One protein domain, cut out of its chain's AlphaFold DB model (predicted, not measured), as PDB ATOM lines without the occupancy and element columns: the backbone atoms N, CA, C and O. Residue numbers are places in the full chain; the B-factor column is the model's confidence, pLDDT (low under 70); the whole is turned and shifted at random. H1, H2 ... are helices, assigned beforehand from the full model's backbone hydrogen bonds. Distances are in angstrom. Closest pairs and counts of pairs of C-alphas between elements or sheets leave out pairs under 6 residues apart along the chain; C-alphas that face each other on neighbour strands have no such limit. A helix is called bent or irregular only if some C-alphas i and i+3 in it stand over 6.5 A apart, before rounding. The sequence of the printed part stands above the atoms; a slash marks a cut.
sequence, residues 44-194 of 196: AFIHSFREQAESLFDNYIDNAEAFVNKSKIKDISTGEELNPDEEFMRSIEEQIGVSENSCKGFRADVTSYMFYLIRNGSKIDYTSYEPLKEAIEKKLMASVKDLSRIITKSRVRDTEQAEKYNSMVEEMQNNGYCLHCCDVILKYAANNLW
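What this domain is: This is residues 44 to 194 of the 196 residues of the protein "PrkA domain-containing protein" of bioreactor metagenome (UniProt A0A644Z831). Two lobes of helices are joined by one long helix, H5, which makes much of the long axis. In one lobe H2 runs out from the region of H5 and packs on H3 and on H4, which crosses it; in the other H6 and H7 make a V, with the short H1 packed on H6 and the last part of H5 on H7. The printed part has 151 residues with seven named helices, H1 to H7 in order along the chain, and no named strand; its class is all helix, with mostly crossed packing, the touching helices at wide angles. It is only just loose, close to compact, with a radius of gyration of the C-alphas of 18.1 A, and elongated, spanning 51 by 33 by 32 A.

How they stand to each other: Start at H1, residues 44 to 48, which touches H6, residues 159 to 174; the closest C-alphas are those of Ala 44 and Glu 171, 5.3 A apart. Next look at H2, residues 50 to 69, which with residues 60 to 64 alone touches H3, residues 86 to 96, at a steep tilt of 62 degrees, opposite ways, closest at the C-alphas of Tyr 60 and Met 89, 6.2 A. With residues 61 to 68 alone H2 touches H4, residues 100 to 119, about perpendicular at 76 degrees; the C-alphas of Ala 64 and Arg 107 come closest, 5.4 A. H5, residues 130 to 152, touches H3 with residues 131 to 139 alone, about perpendicular at 88 degrees, closest at the C-alphas of Gln 95 and Ala 135, 5.3 A. H5 touches H7, residues 179 to 192, with residues 145 to 152 alone, closest at the C-alphas of Ser 148 and Ala 190, 5.7 A. H6 and H7 touch at a steep tilt of 67 degrees, opposite ways, closest at the C-alphas of Val 169 and Cys 182, 6.2 A. H2 and H7 are apart, as are, for instance, H4 and H6. In H1, H2, H5, H6 and H7 every O i to N i+4 pair is within hydrogen-bond range; in H3 4 of 7 are, in H4 14 of 16.

Where its parts are: Find C-alpha 44 at (227.008, 103.787, 217.801), where H1 begins. H2 covers 28.2 A, H4 29.6 A and H5 32.8 A; H4 is irregular, with C-alphas 101 and 104 7.1 A apart. H7 ends at C-alpha 192, (231.027, 106.359, 200.024).

The domain as a whole: The C-alphas farthest apart are those of Lys 70 and His 180, 52.4 A. The printed part has no cut. The link from H2 to H3 is long, with residues 73 to 74 paired antiparallel with 81 to 82; residues 153 to 160, of which 159 to 160 belong to H6, stand free. Mean pLDDT of the printed part is 81.7; residues 46 to 48, 76 to 77, 143 to 161 and 193 to 194 are under 70.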
ATOM      1  N   ALA A  44     225.785 103.827 217.002       72.62
ATOM      2  CA  ALA A  44     227.008 103.787 217.801       72.62
ATOM      3  C   ALA A  44     227.459 105.207 218.175       72.62
ATOM      4  O   ALA A  44     227.848 105.473 219.307       72.62
ATOM      5  N   PHE A  45     227.302 106.149 217.247       70.25
ATOM      6  CA  PHE A  45     227.583 107.548 217.499       70.25
ATOM      7  C   PHE A  45     226.624 108.162 218.528       70.25
ATOM      8  O   PHE A  45     227.069 108.745 219.505       70.25
ATOM      9  N   ILE A  46     225.305 108.018 218.386       67.94
ATOM     10  CA  ILE A  46     224.350 108.586 219.357       67.94
ATOM     11  C   ILE A  46     224.633 108.069 220.771       67.94
ATOM     12  O   ILE A  46     224.563 108.839 221.723       67.94
ATOM     13  N   HIS A  47     225.007 106.796 220.917       69.31
ATOM     14  CA  HIS A  47     225.399 106.248 222.214       69.31
ATOM     15  C   HIS A  47     226.637 106.936 222.796       69.31
ATOM     16  O   HIS A  47     226.591 107.363 223.950       69.31
ATOM     17  N   SER A  48     227.701 107.121 222.007       67.50
ATOM     18  CA  SER A  48     228.901 107.824 222.477       67.50
ATOM     19  C   SER A  48     228.690 109.331 222.679       67.50
ATOM     20  O   SER A  48     229.455 109.966 223.396       67.50
ATOM     21  N   PHE A  49     227.658 109.915 222.064       73.06
ATOM     22  CA  PHE A  49     227.348 111.347 222.131       73.06
ATOM     23  C   PHE A  49     226.098 111.658 222.951       73.06
ATOM     24  O   PHE A  49     225.655 112.803 222.949       73.06
ATOM     25  N   ARG A  50     225.541 110.692 223.686       80.31
ATOM     26  CA  ARG A  50     224.326 110.909 224.480       80.31
ATOM     27  C   ARG A  50     224.496 112.051 225.479       80.31
ATOM     28  O   ARG A  50     223.613 112.888 225.582       80.31
ATOM     29  N   GLU A  51     225.640 112.127 226.152       81.56
ATOM     30  CA  GLU A  51     225.943 113.229 227.077       81.56
ATOM     31  C   GLU A  51     226.010 114.585 226.362       81.56
ATOM     32  O   GLU A  51     225.507 115.584 226.868       81.56
ATOM     33  N   GLN A  52     226.567 114.621 225.148       81.94
ATOM     34  CA  GLN A  52     226.575 115.832 224.324       81.94
ATOM     35  C   GLN A  52     225.172 116.183 223.812       81.94
ATOM     36  O   GLN A  52     224.840 117.360 223.735       81.94
ATOM     37  N   ALA A  53     224.339 115.192 223.484       86.69
ATOM     38  CA  ALA A  53     222.952 115.402 223.080       86.69
ATOM     39  C   ALA A  53     222.118 115.980 224.230       86.69
ATOM     40  O   ALA A  53     221.397 116.947 224.009       86.69
ATOM     41  N   GLU A  54     222.267 115.440 225.445       89.06
ATOM     42  CA  GLU A  54     221.655 115.985 226.666       89.06
ATOM     43  C   GLU A  54     222.147 117.412 226.924       89.06
ATOM     44  O   GLU A  54     221.341 118.315 227.088       89.06
ATOM     45  N   SER A  55     223.456 117.667 226.831       89.19
ATOM     46  CA  SER A  55     223.998 119.020 227.018       89.19
ATOM     47  C   SER A  55     223.473 120.025 225.982       89.19
ATOM     48  O   SER A  55     223.147 121.157 226.335       89.19
ATOM     49  N   LEU A  56     223.364 119.631 224.707       90.88
ATOM     50  CA  LEU A  56     222.765 120.466 223.661       90.88
ATOM     51  C   LEU A  56     221.273 120.704 223.909       90.88
ATOM     52  O   LEU A  56     220.786 121.799 223.634       90.88
ATOM     53  N   PHE A  57     220.569 119.683 224.396       93.00
ATOM     54  CA  PHE A  57     219.156 119.753 224.731       93.00
ATOM     55  C   PHE A  57     218.917 120.712 225.899       93.00
ATOM     56  O   PHE A  57     218.166 121.669 225.732       93.00
ATOM     57  N   ASP A  58     219.603 120.520 227.025       91.38
ATOM     58  CA  ASP A  58     219.476 121.356 228.222       91.38
ATOM     59  C   ASP A  58     219.785 122.820 227.892       91.38
ATOM     60  O   ASP A  58     218.977 123.712 228.151       91.38
ATOM     61  N   ASN A  59     220.895 123.059 227.184       91.62
ATOM     62  CA  ASN A  59     221.270 124.399 226.742       91.62
ATOM     63  C   ASN A  59     220.209 125.012 225.805       91.62
ATOM     64  O   ASN A  59     219.917 126.205 225.883       91.62
ATOM     65  N   TYR A  60     219.591 124.219 224.924       94.19
ATOM     66  CA  TYR A  60     218.504 124.708 224.071       94.19
ATOM     67  C   TYR A  60     217.266 125.093 224.887       94.19
ATOM     68  O   TYR A  60     216.683 126.143 224.622       94.19
ATOM     69  N   ILE A  61     216.870 124.284 225.876       92.75
ATOM     70  CA  ILE A  61     215.718 124.576 226.739       92.75
ATOM     71  C   ILE A  61     215.940 125.869 227.528       92.75
ATOM     72  O   ILE A  61     215.062 126.731 227.506       92.75
ATOM     73  N   ASP A  62     217.118 126.043 228.131       90.75
ATOM     74  CA  ASP A  62     217.463 127.247 228.896       90.75
ATOM     75  C   ASP A  62     217.396 128.509 228.022       90.75
ATOM     76  O   ASP A  62     216.799 129.525 228.396       90.75
ATOM     77  N   ASN A  63     217.958 128.440 226.809       92.38
ATOM     78  CA  ASN A  63     217.912 129.548 225.856       92.38
ATOM     79  C   ASN A  63     216.498 129.820 225.333       92.38
ATOM     80  O   ASN A  63     216.102 130.982 225.214       92.38
ATOM     81  N   ALA A  64     215.720 128.776 225.047       92.81
ATOM     82  CA  ALA A  64     214.349 128.912 224.570       92.81
ATOM     83  C   ALA A  64     213.441 129.519 225.647       92.81
ATOM     84  O   ALA A  64     212.675 130.439 225.353       92.81
ATOM     85  N   GLU A  65     213.567 129.071 226.898       90.62
ATOM     86  CA  GLU A  65     212.836 129.638 228.029       90.62
ATOM     87  C   GLU A  65     213.188 131.115 228.223       90.62
ATOM     88  O   GLU A  65     212.290 131.961 228.298       90.62
ATOM     89  N   ALA A  66     214.481 131.445 228.234       90.25
ATOM     90  CA  ALA A  66     214.935 132.818 228.391       90.25
ATOM     91  C   ALA A  66     214.444 133.726 227.250       90.25
ATOM     92  O   ALA A  66     213.992 134.850 227.487       90.25
ATOM     93  N   PHE A  67     214.433 133.215 226.017       91.00
ATOM     94  CA  PHE A  67     213.903 133.918 224.851       91.00
ATOM     95  C   PHE A  67     212.393 134.177 224.947       91.00
ATOM     96  O   PHE A  67     211.939 135.296 224.689       91.00
ATOM     97  N   VAL A  68     211.604 133.173 225.342       89.56
ATOM     98  CA  VAL A  68     210.141 133.289 225.471       89.56
ATOM     99  C   VAL A  68     209.762 134.226 226.623       89.56
ATOM    100  O   VAL A  68     208.896 135.088 226.458       89.56
ATOM    101  N   ASN A  69     210.449 134.112 227.762       88.06
ATOM    102  CA  ASN A  69     210.191 134.918 228.958       88.06
ATOM    103  C   ASN A  69     210.825 136.317 228.903       88.06
ATOM    104  O   ASN A  69     210.558 137.143 229.779       88.06
ATOM    105  N   LYS A  70     211.645 136.605 227.880       85.69
ATOM    106  CA  LYS A  70     212.473 137.820 227.781       85.69
ATOM    107  C   LYS A  70     213.347 138.024 229.023       85.69
ATOM    108  O   LYS A  70     213.581 139.157 229.450       85.69
ATOM    109  N   SER A  71     213.788 136.921 229.616       86.00
ATOM    110  CA  SER A  71     214.718 136.906 230.735       86.00
ATOM    111  C   SER A  71     216.136 136.686 230.230       86.00
ATOM    112  O   SER A  71     216.369 136.305 229.083       86.00
ATOM    113  N   LYS A  72     217.101 136.960 231.098       84.81
ATOM    114  CA  LYS A  72     218.501 136.655 230.835       84.81
ATOM    115  C   LYS A  72     218.860 135.322 231.470       84.81
ATOM    116  O   LYS A  72     218.292 134.952 232.498       84.81
ATOM    117  N   ILE A  73     219.810 134.633 230.861       80.94
ATOM    118  CA  ILE A  73     220.397 133.412 231.399       80.94
ATOM    119  C   ILE A  73     221.499 133.831 232.352       80.94
ATOM    120  O   ILE A  73     222.281 134.731 232.045       80.94
ATOM    121  N   LYS A  74     221.558 133.202 233.520       75.88
ATOM    122  CA  LYS A  74     222.637 133.450 234.465       75.88
ATOM    123  C   LYS A  74     223.704 132.384 234.288       75.88
ATOM    124  O   LYS A  74     223.434 131.211 234.532       75.88
ATOM    125  N   ASP A  75     224.903 132.797 233.900       74.62
ATOM    126  CA  ASP A  75     226.049 131.896 233.845       74.62
ATOM    127  C   ASP A  75     226.379 131.414 235.269       74.62
ATOM    128  O   ASP A  75     226.539 132.210 236.198       74.62
ATOM    129  N   ILE A  76     226.448 130.097 235.461       67.44
ATOM    130  CA  ILE A  76     226.686 129.474 236.772       67.44
ATOM    131  C   ILE A  76     228.129 129.718 237.251       67.44
ATOM    132  O   ILE A  76     228.380 129.789 238.454       67.44
ATOM    133  N   SER A  77     229.070 129.866 236.319       68.44
ATOM    134  CA  SER A  77     230.503 130.007 236.578       68.44
ATOM    135  C   SER A  77     230.899 131.453 236.863       68.44
ATOM    136  O   SER A  77     231.698 131.700 237.766       68.44
ATOM    137  N   THR A  78     230.355 132.413 236.110       74.81
ATOM    138  CA  THR A  78     230.716 133.840 236.238       74.81
ATOM    139  C   THR A  78     229.662 134.664 236.975       74.81
ATOM    140  O   THR A  78     229.970 135.727 237.515       74.81
ATOM    141  N   GLY A  79     228.419 134.178 237.040       73.88
ATOM    142  CA  GLY A  79     227.281 134.915 237.581       73.88
ATOM    143  C   GLY A  79     226.764 136.024 236.662       73.88
ATOM    144  O   GLY A  79     225.867 136.761 237.082       73.88
ATOM    145  N   GLU A  80     227.312 136.155 235.451       78.62
ATOM    146  CA  GLU A  80     226.914 137.167 234.475       78.62
ATOM    147  C   GLU A  80     225.535 136.867 233.884       78.62
ATOM    148  O   GLU A  80     225.144 135.714 233.699       78.62
ATOM    149  N   GLU A  81     224.785 137.931 233.590       81.06
ATOM    150  CA  GLU A  81     223.508 137.817 232.899       81.06
ATOM    151  C   GLU A  81     223.721 137.923 231.385       81.06
ATOM    152  O   GLU A  81     224.004 139.003 230.857       81.06
ATOM    153  N   LEU A  82     223.541 136.808 230.691       80.75
ATOM    154  CA  LEU A  82     223.689 136.686 229.250       80.75
ATOM    155  C   LEU A  82     222.324 136.757 228.560       80.75
ATOM    156  O   LEU A  82     221.305 136.293 229.078       80.75
ATOM    157  N   ASN A  83     222.300 137.358 227.372       86.12
ATOM    158  CA  ASN A  83     221.123 137.274 226.514       86.12
ATOM    159  C   ASN A  83     221.004 135.850 225.943       86.12
ATOM    160  O   ASN A  83     222.034 135.193 225.779       86.12
ATOM    161  N   PRO A  84     219.785 135.389 225.608       88.62
ATOM    162  CA  PRO A  84     219.597 134.110 224.934       88.62
ATOM    163  C   PRO A  84     220.407 134.045 223.638       88.62
ATOM    164  O   PRO A  84     220.346 134.966 222.817       88.62
ATOM    165  N   ASP A  85     221.137 132.952 223.442       91.25
ATOM    166  CA  ASP A  85     221.915 132.696 222.239       91.25
ATOM    167  C   ASP A  85     220.990 132.223 221.108       91.25
ATOM    168  O   ASP A  85     220.702 131.037 220.909       91.25
ATOM    169  N   GLU A  86     220.469 133.200 220.368       91.56
ATOM    170  CA  GLU A  86     219.608 132.935 219.226       91.56
ATOM    171  C   GLU A  86     220.341 132.236 218.084       91.56
ATOM    172  O   GLU A  86     219.721 131.430 217.392       91.56
ATOM    173  N   GLU A  87     221.634 132.498 217.892       91.62
ATOM    174  CA  GLU A  87     222.434 131.878 216.834       91.62
ATOM    175  C   GLU A  87     222.607 130.378 217.105       91.62
ATOM    176  O   GLU A  87     222.377 129.539 216.224       91.62
ATOM    177  N   PHE A  88     222.885 130.018 218.360       92.44
ATOM    178  CA  PHE A  88     222.912 128.632 218.804       92.44
ATOM    179  C   PHE A  88     221.567 127.933 218.584       92.44
ATOM    180  O   PHE A  88     221.535 126.871 217.954       92.44
ATOM    181  N   MET A  89     220.453 128.520 219.036       93.69
ATOM    182  CA  MET A  89     219.124 127.921 218.847       93.69
ATOM    183  C   MET A  89     218.790 127.730 217.362       93.69
ATOM    184  O   MET A  89     218.328 126.660 216.959       93.69
ATOM    185  N   ARG A  90     219.101 128.731 216.528       93.94
ATOM    186  CA  ARG A  90     218.915 128.675 215.069       93.94
ATOM    187  C   ARG A  90     219.684 127.521 214.435       93.94
ATOM    188  O   ARG A  90     219.110 126.786 213.636       93.94
ATOM    189  N   SER A  91     220.936 127.305 214.836       92.19
ATOM    190  CA  SER A  91     221.768 126.225 214.282       92.19
ATOM    191  C   SER A  91     221.200 124.812 214.511       92.19
ATOM    192  O   SER A  91     221.534 123.890 213.764       92.19
ATOM    193  N   ILE A  92     220.353 124.630 215.535       92.31
ATOM    194  CA  ILE A  92     219.607 123.389 215.800       92.31
ATOM    195  C   ILE A  92     218.299 123.384 214.998       92.31
ATOM    196  O   ILE A  92     218.036 122.450 214.248       92.31
ATOM    197  N   GLU A  93     217.502 124.447 215.110       94.81
ATOM    198  CA  GLU A  93     216.197 124.613 214.449       94.81
ATOM    199  C   GLU A  93     216.264 124.429 212.921       94.81
ATOM    200  O   GLU A  93     215.398 123.797 212.308       94.81
ATOM    201  N   GLU A  94     217.320 124.931 212.287       93.31
ATOM    202  CA  GLU A  94     217.518 124.829 210.840       93.31
ATOM    203  C   GLU A  94     217.713 123.382 210.358       93.31
ATOM    204  O   GLU A  94     217.357 123.073 209.220       93.31
ATOM    205  N   GLN A  95     218.171 122.463 211.220       89.19
ATOM    206  CA  GLN A  95     218.368 121.049 210.858       89.19
ATOM    207  C   GLN A  95     217.056 120.324 210.526       89.19
ATOM    208  O   GLN A  95     217.047 119.331 209.794       89.19
ATOM    209  N   ILE A  96     215.936 120.820 211.052       91.25
ATOM    210  CA  ILE A  96     214.585 120.327 210.754       91.25
ATOM    211  C   ILE A  96     213.798 121.299 209.863       91.25
ATOM    212  O   ILE A  96     212.599 121.126 209.662       91.25
ATOM    213  N   GLY A  97     214.465 122.309 209.292       90.81
ATOM    214  CA  GLY A  97     213.860 123.248 208.349       90.81
ATOM    215  C   GLY A  97     212.980 124.322 208.992       90.81
ATOM    216  O   GLY A  97     212.120 124.890 208.315       90.81
ATOM    217  N   VAL A  98     213.168 124.630 210.278       92.12
ATOM    218  CA  VAL A  98     212.429 125.715 210.940       92.12
ATOM    219  C   VAL A  98     212.916 127.072 210.414       92.12
ATOM    220  O   VAL A  98     214.042 127.519 210.645       92.12
ATOM    221  N   SER A  99     212.034 127.755 209.685       91.62
ATOM    222  CA  SER A  99     212.305 129.088 209.137       91.62
ATOM    223  C   SER A  99     212.375 130.158 210.230       91.62
ATOM    224  O   SER A  99     211.847 129.984 211.328       91.62
ATOM    225  N   GLU A 100     212.990 131.301 209.923       89.25
ATOM    226  CA  GLU A 100     213.094 132.447 210.844       89.25
ATOM    227  C   GLU A 100     211.719 132.946 211.315       89.25
ATOM    228  O   GLU A 100     211.531 133.306 212.471       89.25
ATOM    229  N   ASN A 101     210.707 132.857 210.454       89.19
ATOM    230  CA  ASN A 101     209.339 133.223 210.815       89.19
ATOM    231  C   ASN A 101     208.689 132.232 211.795       89.19
ATOM    232  O   ASN A 101     207.752 132.596 212.501       89.19
ATOM    233  N   SER A 102     209.165 130.984 211.826       91.44
ATOM    234  CA  SER A 102     208.578 129.895 212.621       91.44
ATOM    235  C   SER A 102     209.368 129.588 213.897       91.44
ATOM    236  O   SER A 102     208.854 128.879 214.760       91.44
ATOM    237  N   CYS A 103     210.581 130.138 214.061       92.50
ATOM    238  CA  CYS A 103     211.439 129.850 215.216       92.50
ATOM    239  C   CYS A 103     210.784 130.243 216.543       92.50
ATOM    240  O   CYS A 103     210.824 129.484 217.504       92.50
ATOM    241  N   LYS A 104     210.094 131.387 216.585       92.88
ATOM    242  CA  LYS A 104     209.412 131.864 217.796       92.88
ATOM    243  C   LYS A 104     208.307 130.911 218.246       92.88
ATOM    244  O   LYS A 104     208.173 130.670 219.440       92.88
ATOM    245  N   GLY A 105     207.538 130.383 217.291       93.69
ATOM    246  CA  GLY A 105     206.495 129.394 217.562       93.69
ATOM    247  C   GLY A 105     207.099 128.090 218.065       93.69
ATOM    248  O   GLY A 105     206.724 127.620 219.129       93.69
ATOM    249  N   PHE A 106     208.120 127.587 217.369       94.50
ATOM    250  CA  PHE A 106     208.811 126.363 217.762       94.50
ATOM    251  C   PHE A 106     209.398 126.444 219.180       94.50
ATOM    252  O   PHE A 106     209.153 125.553 219.989       94.50
ATOM    253  N   ARG A 107     210.091 127.540 219.522       94.62
ATOM    254  CA  ARG A 107     210.625 127.777 220.877       94.62
ATOM    255  C   ARG A 107     209.511 127.792 221.926       94.62
ATOM    256  O   ARG A 107     209.622 127.118 222.944       94.62
ATOM    257  N   ALA A 108     208.415 128.508 221.663       93.50
ATOM    258  CA  ALA A 108     207.278 128.578 222.580       93.50
ATOM    259  C   ALA A 108     206.588 127.218 222.782       93.50
ATOM    260  O   ALA A 108     206.216 126.885 223.912       93.50
ATOM    261  N   ASP A 109     206.444 126.427 221.717       93.69
ATOM    262  CA  ASP A 109     205.853 125.087 221.762       93.69
ATOM    263  C   ASP A 109     206.721 124.130 222.587       93.69
ATOM    264  O   ASP A 109     206.208 123.446 223.477       93.69
ATOM    265  N   VAL A 110     208.040 124.138 222.352       92.88
ATOM    266  CA  VAL A 110     209.015 123.343 223.115       92.88
ATOM    267  C   VAL A 110     208.931 123.688 224.601       92.88
ATOM    268  O   VAL A 110     208.706 122.802 225.426       92.88
ATOM    269  N   THR A 111     209.047 124.971 224.951       91.88
ATOM    270  CA  THR A 111     209.009 125.431 226.345       91.88
ATOM    271  C   THR A 111     207.677 125.082 227.015       91.88
ATOM    272  O   THR A 111     207.659 124.571 228.135       91.88
ATOM    273  N   SER A 112     206.548 125.272 226.325       92.00
ATOM    274  CA  SER A 112     205.218 124.928 226.853       92.00
ATOM    275  C   SER A 112     205.069 123.428 227.116       92.00
ATOM    276  O   SER A 112     204.511 123.023 228.139       92.00
ATOM    277  N   TYR A 113     205.589 122.596 226.212       92.00
ATOM    278  CA  TYR A 113     205.571 121.147 226.360       92.00
ATOM    279  C   TYR A 113     206.474 120.677 227.515       92.00
ATOM    280  O   TYR A 113     206.059 119.830 228.309       92.00
ATOM    281  N   MET A 114     207.653 121.284 227.692       90.81
ATOM    282  CA  MET A 114     208.519 121.018 228.850       90.81
ATOM    283  C   MET A 114     207.838 121.389 230.173       90.81
ATOM    284  O   MET A 114     207.807 120.577 231.098       90.81
ATOM    285  N   PHE A 115     207.208 122.567 230.261       89.00
ATOM    286  CA  PHE A 115     206.456 122.967 231.456       89.00
ATOM    287  C   PHE A 115     205.329 121.987 231.798       89.00
ATOM    288  O   PHE A 115     205.096 121.696 232.976       89.00
ATOM    289  N   TYR A 116     204.641 121.453 230.786       91.38
ATOM    290  CA  TYR A 116     203.632 120.414 230.980       91.38
ATOM    291  C   TYR A 116     204.232 119.136 231.589       91.38
ATOM    292  O   TYR A 116     203.667 118.600 232.545       91.38
ATOM    293  N   LEU A 117     205.386 118.674 231.095       90.25
ATOM    294  CA  LEU A 117     206.077 117.498 231.639       90.25
ATOM    295  C   LEU A 117     206.525 117.708 233.091       90.25
ATOM    296  O   LEU A 117     206.237 116.857 233.936       90.25
ATOM    297  N   ILE A 118     207.136 118.856 233.403       88.88
ATOM    298  CA  ILE A 118     207.575 119.206 234.767       88.88
ATOM    299  C   ILE A 118     206.386 119.210 235.725       88.88
ATOM    300  O   ILE A 118     206.446 118.627 236.808       88.88
ATOM    301  N   ARG A 119     205.274 119.836 235.321       89.75
ATOM    302  CA  ARG A 119     204.067 119.933 236.151       89.75
ATOM    303  C   ARG A 119     203.449 118.568 236.453       89.75
ATOM    304  O   ARG A 119     202.834 118.402 237.504       89.75
ATOM    305  N   ASN A 120     203.627 117.604 235.557       90.38
ATOM    306  CA  ASN A 120     203.156 116.236 235.737       90.38
ATOM    307  C   ASN A 120     204.160 115.345 236.488       90.38
ATOM    308  O   ASN A 120     203.874 114.170 236.708       90.38
ATOM    309  N   GLY A 121     205.315 115.885 236.894       87.06
ATOM    310  CA  GLY A 121     206.371 115.140 237.581       87.06
ATOM    311  C   GLY A 121     207.149 114.186 236.672       87.06
ATOM    312  O   GLY A 121     207.835 113.295 237.174       87.06
ATOM    313  N   SER A 122     207.040 114.344 235.351       88.19
ATOM    314  CA  SER A 122     207.819 113.564 234.393       88.19
ATOM    315  C   SER A 122     209.266 114.043 234.376       88.19
ATOM    316  O   SER A 122     209.542 115.241 234.464       88.19
ATOM    317  N   LYS A 123     210.201 113.103 234.229       85.56
ATOM    318  CA  LYS A 123     211.605 113.436 233.994       85.56
ATOM    319  C   LYS A 123     211.751 113.992 232.577       85.56
ATOM    320  O   LYS A 123     211.219 113.396 231.645       85.56
ATOM    321  N   ILE A 124     212.460 115.109 232.446       87.81
ATOM    322  CA  ILE A 124     212.884 115.644 231.153       87.81
ATOM    323  C   ILE A 124     214.237 115.025 230.794       87.81
ATOM    324  O   ILE A 124     215.119 114.907 231.645       87.81
ATOM    325  N   ASP A 125     214.358 114.618 229.541       88.00
ATOM    326  CA  ASP A 125     215.588 114.176 228.892       88.00
ATOM    327  C   ASP A 125     215.555 114.547 227.402       88.00
ATOM    328  O   ASP A 125     214.504 114.921 226.866       88.00
ATOM    329  N   TYR A 126     216.680 114.378 226.707       87.06
ATOM    330  CA  TYR A 126     216.786 114.671 225.275       87.06
ATOM    331  C   TYR A 126     215.755 113.941 224.394       87.06
ATOM    332  O   TYR A 126     215.505 114.357 223.262       87.06
ATOM    333  N   THR A 127     215.146 112.851 224.882       87.81
ATOM    334  CA  THR A 127     214.130 112.079 224.148       87.81
ATOM    335  C   THR A 127     212.708 112.566 224.373       87.81
ATOM    336  O   THR A 127     211.783 112.086 223.721       87.81
ATOM    337  N   SER A 128     212.522 113.533 225.268       88.94
ATOM    338  CA  SER A 128     211.203 113.976 225.703       88.94
ATOM    339  C   SER A 128     210.414 114.663 224.589       88.94
ATOM    340  O   SER A 128     209.194 114.546 224.564       88.94
ATOM    341  N   TYR A 129     211.074 115.338 223.641       91.19
ATOM    342  CA  TYR A 129     210.409 116.022 222.526       91.19
ATOM    343  C   TYR A 129     210.994 115.611 221.171       91.19
ATOM    344  O   TYR A 129     212.087 116.035 220.794       91.19
ATOM    345  N   GLU A 130     210.236 114.807 220.418       90.44
ATOM    346  CA  GLU A 130     210.704 114.169 219.178       90.44
ATOM    347  C   GLU A 130     211.240 115.161 218.123       90.44
ATOM    348  O   GLU A 130     212.317 114.902 217.586       90.44
ATOM    349  N   PRO A 131     210.600 116.320 217.847       92.62
ATOM    350  CA  PRO A 131     211.136 117.265 216.864       92.62
ATOM    351  C   PRO A 131     212.497 117.858 217.255       92.62
ATOM    352  O   PRO A 131     213.365 118.032 216.400       92.62
ATOM    353  N   LEU A 132     212.708 118.161 218.542       92.19
ATOM    354  CA  LEU A 132     213.988 118.696 219.023       92.19
ATOM    355  C   LEU A 132     215.059 117.604 219.064       92.19
ATOM    356  O   LEU A 132     216.195 117.852 218.667       92.19
ATOM    357  N   LYS A 133     214.687 116.387 219.463       91.06
ATOM    358  CA  LYS A 133     215.554 115.210 219.375       91.06
ATOM    359  C   LYS A 133     216.060 115.006 217.946       91.06
ATOM    360  O   LYS A 133     217.264 114.897 217.748       91.06
ATOM    361  N   GLU A 134     215.173 115.024 216.947       89.69
ATOM    362  CA  GLU A 134     215.561 114.874 215.538       89.69
ATOM    363  C   GLU A 134     216.512 115.997 215.088       89.69
ATOM    364  O   GLU A 134     217.493 115.745 214.385       89.69
ATOM    365  N   ALA A 135     216.264 117.234 215.521       91.25
ATOM    366  CA  ALA A 135     217.124 118.373 215.214       91.25
ATOM    367  C   ALA A 135     218.535 118.225 215.809       91.25
ATOM    368  O   ALA A 135     219.530 118.458 215.115       91.25
ATOM    369  N   ILE A 136     218.631 117.794 217.069       90.12
ATOM    370  CA  ILE A 136     219.904 117.546 217.757       90.12
ATOM    371  C   ILE A 136     220.642 116.371 217.113       90.12
ATOM    372  O   ILE A 136     221.829 116.495 216.812       90.12
ATOM    373  N   GLU A 137     219.952 115.263 216.831       86.12
ATOM    374  CA  GLU A 137     220.534 114.107 216.146       86.12
ATOM    375  C   GLU A 137     221.094 114.510 214.774       86.12
ATOM    376  O   GLU A 137     222.239 114.185 214.462       86.12
ATOM    377  N   LYS A 138     220.360 115.303 213.982       86.31
ATOM    378  CA  LYS A 138     220.854 115.822 212.696       86.31
ATOM    379  C   LYS A 138     222.053 116.759 212.845       86.31
ATOM    380  O   LYS A 138     223.009 116.626 212.081       86.31
ATOM    381  N   LYS A 139     222.056 117.662 213.833       86.06
ATOM    382  CA  LYS A 139     223.201 118.554 214.109       86.06
ATOM    383  C   LYS A 139     224.458 117.764 214.476       86.06
ATOM    384  O   LYS A 139     225.556 118.052 213.991       86.06
ATOM    385  N   LEU A 140     224.290 116.750 215.320       82.06
ATOM    386  CA  LEU A 140     225.356 115.831 215.696       82.06
ATOM    387  C   LEU A 140     225.862 115.068 214.469       82.06
ATOM    388  O   LEU A 140     227.067 115.067 214.228       82.06
ATOM    389  N   MET A 141     224.966 114.529 213.630       75.75
ATOM    390  CA  MET A 141     225.319 113.855 212.370       75.75
ATOM    391  C   MET A 141     226.093 114.753 211.399       75.75
ATOM    392  O   MET A 141     227.069 114.301 210.798       75.75
ATOM    393  N   ALA A 142     225.711 116.025 211.255       77.06
ATOM    394  CA  ALA A 142     226.456 116.983 210.438       77.06
ATOM    395  C   ALA A 142     227.893 117.155 210.960       77.06
ATOM    396  O   ALA A 142     228.851 117.054 210.193       77.06
ATOM    397  N   SER A 143     228.044 117.278 212.281       69.81
ATOM    398  CA  SER A 143     229.355 117.348 212.936       69.81
ATOM    399  C   SER A 143     230.186 116.070 212.706       69.81
ATOM    400  O   SER A 143     231.404 116.146 212.541       69.81
ATOM    401  N   VAL A 144     229.556 114.889 212.610       65.12
ATOM    402  CA  VAL A 144     230.227 113.620 212.233       65.12
ATOM    403  C   VAL A 144     230.687 113.619 210.788       65.12
ATOM    404  O   VAL A 144     231.799 113.171 210.486       65.12
ATOM    405  N   LYS A 145     229.834 114.098 209.876       65.44
ATOM    406  CA  LYS A 145     230.171 114.214 208.454       65.44
ATOM    407  C   LYS A 145     231.445 115.046 208.293       65.44
ATOM    408  O   LYS A 145     232.325 114.669 207.522       65.44
ATOM    409  N   ASP A 146     231.594 116.097 209.090       65.75
ATOM    410  CA  ASP A 146     232.796 116.928 209.091       65.75
ATOM    411  C   ASP A 146     233.999 116.241 209.761       65.75
ATOM    412  O   ASP A 146     235.085 116.206 209.175       65.75
ATOM    413  N   LEU A 147     233.818 115.590 210.919       59.62
ATOM    414  CA  LEU A 147     234.887 114.844 211.605       59.62
ATOM    415  C   LEU A 147     235.466 113.710 210.743       59.62
ATOM    416  O   LEU A 147     236.681 113.551 210.618       59.62
ATOM    417  N   SER A 148     234.610 112.928 210.093       56.97
ATOM    418  CA  SER A 148     235.019 111.797 209.253       56.97
ATOM    419  C   SER A 148     235.802 112.208 207.998       56.97
ATOM    420  O   SER A 148     236.749 111.513 207.600       56.97
ATOM    421  N   ARG A 149     235.453 113.356 207.395       59.62
ATOM    422  CA  ARG A 149     236.176 113.969 206.267       59.62
ATOM    423  C   ARG A 149     237.584 114.408 206.668       59.62
ATOM    424  O   ARG A 149     238.513 114.289 205.868       59.62
ATOM    425  N   ILE A 150     237.748 114.888 207.899       53.59
ATOM    426  CA  ILE A 150     239.046 115.305 208.440       53.59
ATOM    427  C   ILE A 150     239.925 114.075 208.709       53.59
ATOM    428  O   ILE A 150     241.081 114.039 208.295       53.59
ATOM    429  N   ILE A 151     239.362 113.011 209.287       51.31
ATOM    430  CA  ILE A 151     240.104 111.793 209.659       51.31
ATOM    431  C   ILE A 151     240.665 111.041 208.434       51.31
ATOM    432  O   ILE A 151     241.755 110.467 208.501       51.31
ATOM    433  N   THR A 152     239.982 111.070 207.283       54.09
ATOM    434  CA  THR A 152     240.500 110.465 206.035       54.09
ATOM    435  C   THR A 152     241.637 111.275 205.398       54.09
ATOM    436  O   THR A 152     242.476 110.708 204.690       54.09
ATOM    437  N   LYS A 153     241.740 112.579 205.688       48.56
ATOM    438  CA  LYS A 153     242.875 113.432 205.308       48.56
ATOM    439  C   LYS A 153     243.904 113.494 206.439       48.56
ATOM    440  O   LYS A 153     244.036 114.483 207.139       48.56
ATOM    441  N   SER A 154     244.659 112.407 206.568       49.25
ATOM    442  CA  SER A 154     246.039 112.340 207.077       49.25
ATOM    443  C   SER A 154     246.578 113.584 207.823       49.25
ATOM    444  O   SER A 154     246.948 114.569 207.189       49.25
ATOM    445  N   ARG A 155     246.818 113.415 209.135       48.84
ATOM    446  CA  ARG A 155     247.739 114.192 209.998       48.84
ATOM    447  C   ARG A 155     247.256 115.532 210.576       48.84
ATOM    448  O   ARG A 155     247.955 116.516 210.405       48.84
ATOM    449  N   VAL A 156     246.232 115.554 211.423       48.28
ATOM    450  CA  VAL A 156     246.308 116.352 212.666       48.28
ATOM    451  C   VAL A 156     245.502 115.615 213.732       48.28
ATOM    452  O   VAL A 156     244.310 115.397 213.567       48.28
ATOM    453  N   ARG A 157     246.172 115.165 214.797       51.94
ATOM    454  CA  ARG A 157     245.502 114.714 216.019       51.94
ATOM    455  C   ARG A 157     245.203 115.963 216.829       51.94
ATOM    456  O   ARG A 157     246.066 116.419 217.571       51.94
ATOM    457  N   ASP A 158     244.021 116.520 216.630       61.28
ATOM    458  CA  ASP A 158     243.394 117.285 217.695       61.28
ATOM    459  C   ASP A 158     242.958 116.275 218.773       61.28
ATOM    460  O   ASP A 158     242.397 115.221 218.446       61.28
ATOM    461  N   THR A 159     243.308 116.523 220.033       66.62
ATOM    462  CA  THR A 159     243.058 115.591 221.147       66.62
ATOM    463  C   THR A 159     241.572 115.288 221.289       66.62
ATOM    464  O   THR A 159     241.201 114.129 221.456       66.62
ATOM    465  N   GLU A 160     240.726 116.295 221.078       67.06
ATOM    466  CA  GLU A 160     239.270 116.163 221.143       67.06
ATOM    467  C   GLU A 160     238.723 115.261 220.020       67.06
ATOM    468  O   GLU A 160     237.835 114.433 220.221       67.06
ATOM    469  N   GLN A 161     239.286 115.366 218.813       64.00
ATOM    470  CA  GLN A 161     238.870 114.540 217.676       64.00
ATOM    471  C   GLN A 161     239.284 113.075 217.851       64.00
ATOM    472  O   GLN A 161     238.554 112.167 217.446       64.00
ATOM    473  N   ALA A 162     240.447 112.835 218.463       70.06
ATOM    474  CA  ALA A 162     240.920 111.490 218.768       70.06
ATOM    475  C   ALA A 162     240.048 110.806 219.833       70.06
ATOM    476  O   ALA A 162     239.728 109.628 219.683       70.06
ATOM    477  N   GLU A 163     239.626 111.540 220.864       73.31
ATOM    478  CA  GLU A 163     238.700 111.042 221.888       73.31
ATOM    479  C   GLU A 163     237.356 110.645 221.274       73.31
ATOM    480  O   GLU A 163     236.933 109.499 221.419       73.31
ATOM    481  N   LYS A 164     236.757 111.530 220.468       70.50
ATOM    482  CA  LYS A 164     235.503 111.262 219.745       70.50
ATOM    483  C   LYS A 164     235.581 110.015 218.860       70.50
ATOM    484  O   LYS A 164     234.643 109.221 218.812       70.50
ATOM    485  N   TYR A 165     236.703 109.825 218.164       72.69
ATOM    486  CA  TYR A 165     236.927 108.634 217.346       72.69
ATOM    487  C   TYR A 165     237.028 107.364 218.196       72.69
ATOM    488  O   TYR A 165     236.416 106.352 217.857       72.69
ATOM    489  N   ASN A 166     237.777 107.412 219.298       77.19
ATOM    490  CA  ASN A 166     237.958 106.259 220.172       77.19
ATOM    491  C   ASN A 166     236.636 105.825 220.814       77.19
ATOM    492  O   ASN A 166     236.337 104.634 220.785       77.19
ATOM    493  N   SER A 167     235.813 106.767 221.289       77.50
ATOM    494  CA  SER A 167     234.482 106.460 221.829       77.50
ATOM    495  C   SER A 167     233.576 105.791 220.790       77.50
ATOM    496  O   SER A 167     232.853 104.847 221.101       77.50
ATOM    497  N   MET A 168     233.646 106.227 219.529       74.69
ATOM    498  CA  MET A 168     232.882 105.608 218.443       74.69
ATOM    499  C   MET A 168     233.376 104.187 218.130       74.69
ATOM    500  O   MET A 168     232.566 103.286 217.908       74.69
ATOM    501  N   VAL A 169     234.696 103.964 218.109       80.06
ATOM    502  CA  VAL A 169     235.271 102.625 217.904       80.06
ATOM    503  C   VAL A 169     234.867 101.684 219.036       80.06
ATOM    504  O   VAL A 169     234.461 100.561 218.748       80.06
ATOM    505  N   GLU A 170     234.926 102.142 220.286       84.00
ATOM    506  CA  GLU A 170     234.526 101.369 221.467       84.00
ATOM    507  C   GLU A 170     233.056 100.940 221.385       84.00
ATOM    508  O   GLU A 170     232.738  99.763 221.561       84.00
ATOM    509  N   GLU A 171     232.159 101.845 220.995       80.88
ATOM    510  CA  GLU A 171     230.744 101.505 220.868       80.88
ATOM    511  C   GLU A 171     230.463 100.557 219.693       80.88
ATOM    512  O   GLU A 171     229.634  99.649 219.787       80.88
ATOM    513  N   MET A 172     231.189 100.683 218.580       81.62
ATOM    514  CA  MET A 172     231.125  99.677 217.517       81.62
ATOM    515  C   MET A 172     231.616  98.307 218.020       81.62
ATOM    516  O   MET A 172     231.012  97.286 217.688       81.62
ATOM    517  N   GLN A 173     232.649  98.262 218.867       86.88
ATOM    518  CA  GLN A 173     233.096  97.011 219.488       86.88
ATOM    519  C   GLN A 173     232.040  96.409 220.418       86.88
ATOM    520  O   GLN A 173     231.815  95.199 220.361       86.88
ATOM    521  N   ASN A 174     231.328  97.236 221.191       84.62
ATOM    522  CA  ASN A 174     230.189  96.800 222.009       84.62
ATOM    523  C   ASN A 174     229.064  96.189 221.158       84.62
ATOM    524  O   ASN A 174     228.399  95.246 221.581       84.62
ATOM    525  N   ASN A 175     228.895  96.670 219.923       82.06
ATOM    526  CA  ASN A 175     227.956  96.115 218.946       82.06
ATOM    527  C   ASN A 175     228.489  94.861 218.211       82.06
ATOM    528  O   ASN A 175     227.822  94.345 217.315       82.06
ATOM    529  N   GLY A 176     229.661  94.341 218.596       85.31
ATOM    530  CA  GLY A 176     230.236  93.095 218.078       85.31
ATOM    531  C   GLY A 176     231.258  93.269 216.952       85.31
ATOM    532  O   GLY A 176     231.710  92.273 216.381       85.31
ATOM    533  N   TYR A 177     231.652  94.503 216.622       85.75
ATOM    534  CA  TYR A 177     232.668  94.753 215.604       85.75
ATOM    535  C   TYR A 177     234.092  94.553 216.135       85.75
ATOM    536  O   TYR A 177     234.444  94.919 217.251       85.75
ATOM    537  N   CYS A 178     234.962  93.993 215.298       89.69
ATOM    538  CA  CYS A 178     236.392  93.939 215.579       89.69
ATOM    539  C   CYS A 178     237.073  95.282 215.248       89.69
ATOM    540  O   CYS A 178     236.604  95.998 214.368       89.69
ATOM    541  N   LEU A 179     238.233  95.599 215.844       81.31
ATOM    542  CA  LEU A 179     238.967  96.849 215.550       81.31
ATOM    543  C   LEU A 179     239.235  97.056 214.051       81.31
ATOM    544  O   LEU A 179     239.043  98.145 213.515       81.31
ATOM    545  N   HIS A 180     239.642  95.990 213.359       83.94
ATOM    546  CA  HIS A 180     239.858  96.032 211.914       83.94
ATOM    547  C   HIS A 180     238.561  96.337 211.148       83.94
ATOM    548  O   HIS A 180     238.563  97.096 210.184       83.94
ATOM    549  N   CYS A 181     237.446  95.773 211.608       85.06
ATOM    550  CA  CYS A 181     236.124  95.951 211.037       85.06
ATOM    551  C   CYS A 181     235.675  97.417 211.167       85.06
ATOM    552  O   CYS A 181     235.235  98.001 210.179       85.06
ATOM    553  N   CYS A 182     235.861  98.028 212.345       81.69
ATOM    554  CA  CYS A 182     235.562  99.441 212.589       81.69
ATOM    555  C   CYS A 182     236.359 100.351 211.645       81.69
ATOM    556  O   CYS A 182     235.778 101.185 210.957       81.69
ATOM    557  N   ASP A 183     237.677 100.149 211.538       79.88
ATOM    558  CA  ASP A 183     238.535 100.954 210.658       79.88
ATOM    559  C   ASP A 183     238.105 100.860 209.182       79.88
ATOM    560  O   ASP A 183     237.987 101.875 208.493       79.88
ATOM    561  N   VAL A 184     237.797  99.652 208.699       83.12
ATOM    562  CA  VAL A 184     237.326  99.435 207.322       83.12
ATOM    563  C   VAL A 184     235.964 100.089 207.080       83.12
ATOM    564  O   VAL A 184     235.783 100.744 206.050       83.12
ATOM    565  N   ILE A 185     235.015  99.940 208.008       83.06
ATOM    566  CA  ILE A 185     233.666 100.510 207.888       83.06
ATOM    567  C   ILE A 185     233.723 102.036 207.888       83.06
ATOM    568  O   ILE A 185     233.139 102.664 207.008       83.06
ATOM    569  N   LEU A 186     234.470 102.635 208.815       77.50
ATOM    570  CA  LEU A 186     234.583 104.087 208.937       77.50
ATOM    571  C   LEU A 186     235.288 104.703 207.723       77.50
ATOM    572  O   LEU A 186     234.833 105.714 207.187       77.50
ATOM    573  N   LYS A 187     236.342 104.055 207.211       78.94
ATOM    574  CA  LYS A 187     236.976 104.451 205.943       78.94
ATOM    575  C   LYS A 187     236.023 104.319 204.763       78.94
ATOM    576  O   LYS A 187     236.013 105.184 203.885       78.94
ATOM    577  N   TYR A 188     235.237 103.246 204.701       81.44
ATOM    578  CA  TYR A 188     234.248 103.073 203.643       81.44
ATOM    579  C   TYR A 188     233.171 104.164 203.711       81.44
ATOM    580  O   TYR A 188     232.884 104.771 202.679       81.44
ATOM    581  N   ALA A 189     232.639 104.449 204.902       78.38
ATOM    582  CA  ALA A 189     231.635 105.479 205.156       78.38
ATOM    583  C   ALA A 189     232.120 106.872 204.731       78.38
ATOM    584  O   ALA A 189     231.464 107.524 203.917       78.38
ATOM    585  N   ALA A 190     233.326 107.263 205.154       73.50
ATOM    586  CA  ALA A 190     233.960 108.516 204.742       73.50
ATOM    587  C   ALA A 190     234.074 108.664 203.219       73.50
ATOM    588  O   ALA A 190     233.863 109.746 202.675       73.50
ATOM    589  N   ASN A 191     234.354 107.568 202.514       75.31
ATOM    590  CA  ASN A 191     234.550 107.584 201.068       75.31
ATOM    591  C   ASN A 191     233.276 107.360 200.237       75.31
ATOM    592  O   ASN A 191     233.309 107.636 199.039       75.31
ATOM    593  N   ASN A 192     232.194 106.813 200.800       74.81
ATOM    594  CA  ASN A 192     231.027 106.359 200.024       74.81
ATOM    595  C   ASN A 192     229.672 106.853 200.541       74.81
ATOM    596  O   ASN A 192     228.745 106.916 199.742       74.81
ATOM    597  N   LEU A 193     229.535 107.142 201.838       69.56
ATOM    598  CA  LEU A 193     228.289 107.643 202.436       69.56
ATOM    599  C   LEU A 193     228.297 109.169 202.531       69.56
ATOM    600  O   LEU A 193     227.286 109.814 202.294       69.56
ATOM    601  N   TRP A 194     229.455 109.753 202.841       67.44
ATOM    602  CA  TRP A 194     229.596 111.188 203.120       67.44
ATOM    603  C   TRP A 194     230.291 111.982 202.005       67.44
ATOM    604  O   TRP A 194     230.633 113.163 202.180       67.44
TER     605      TRP A 194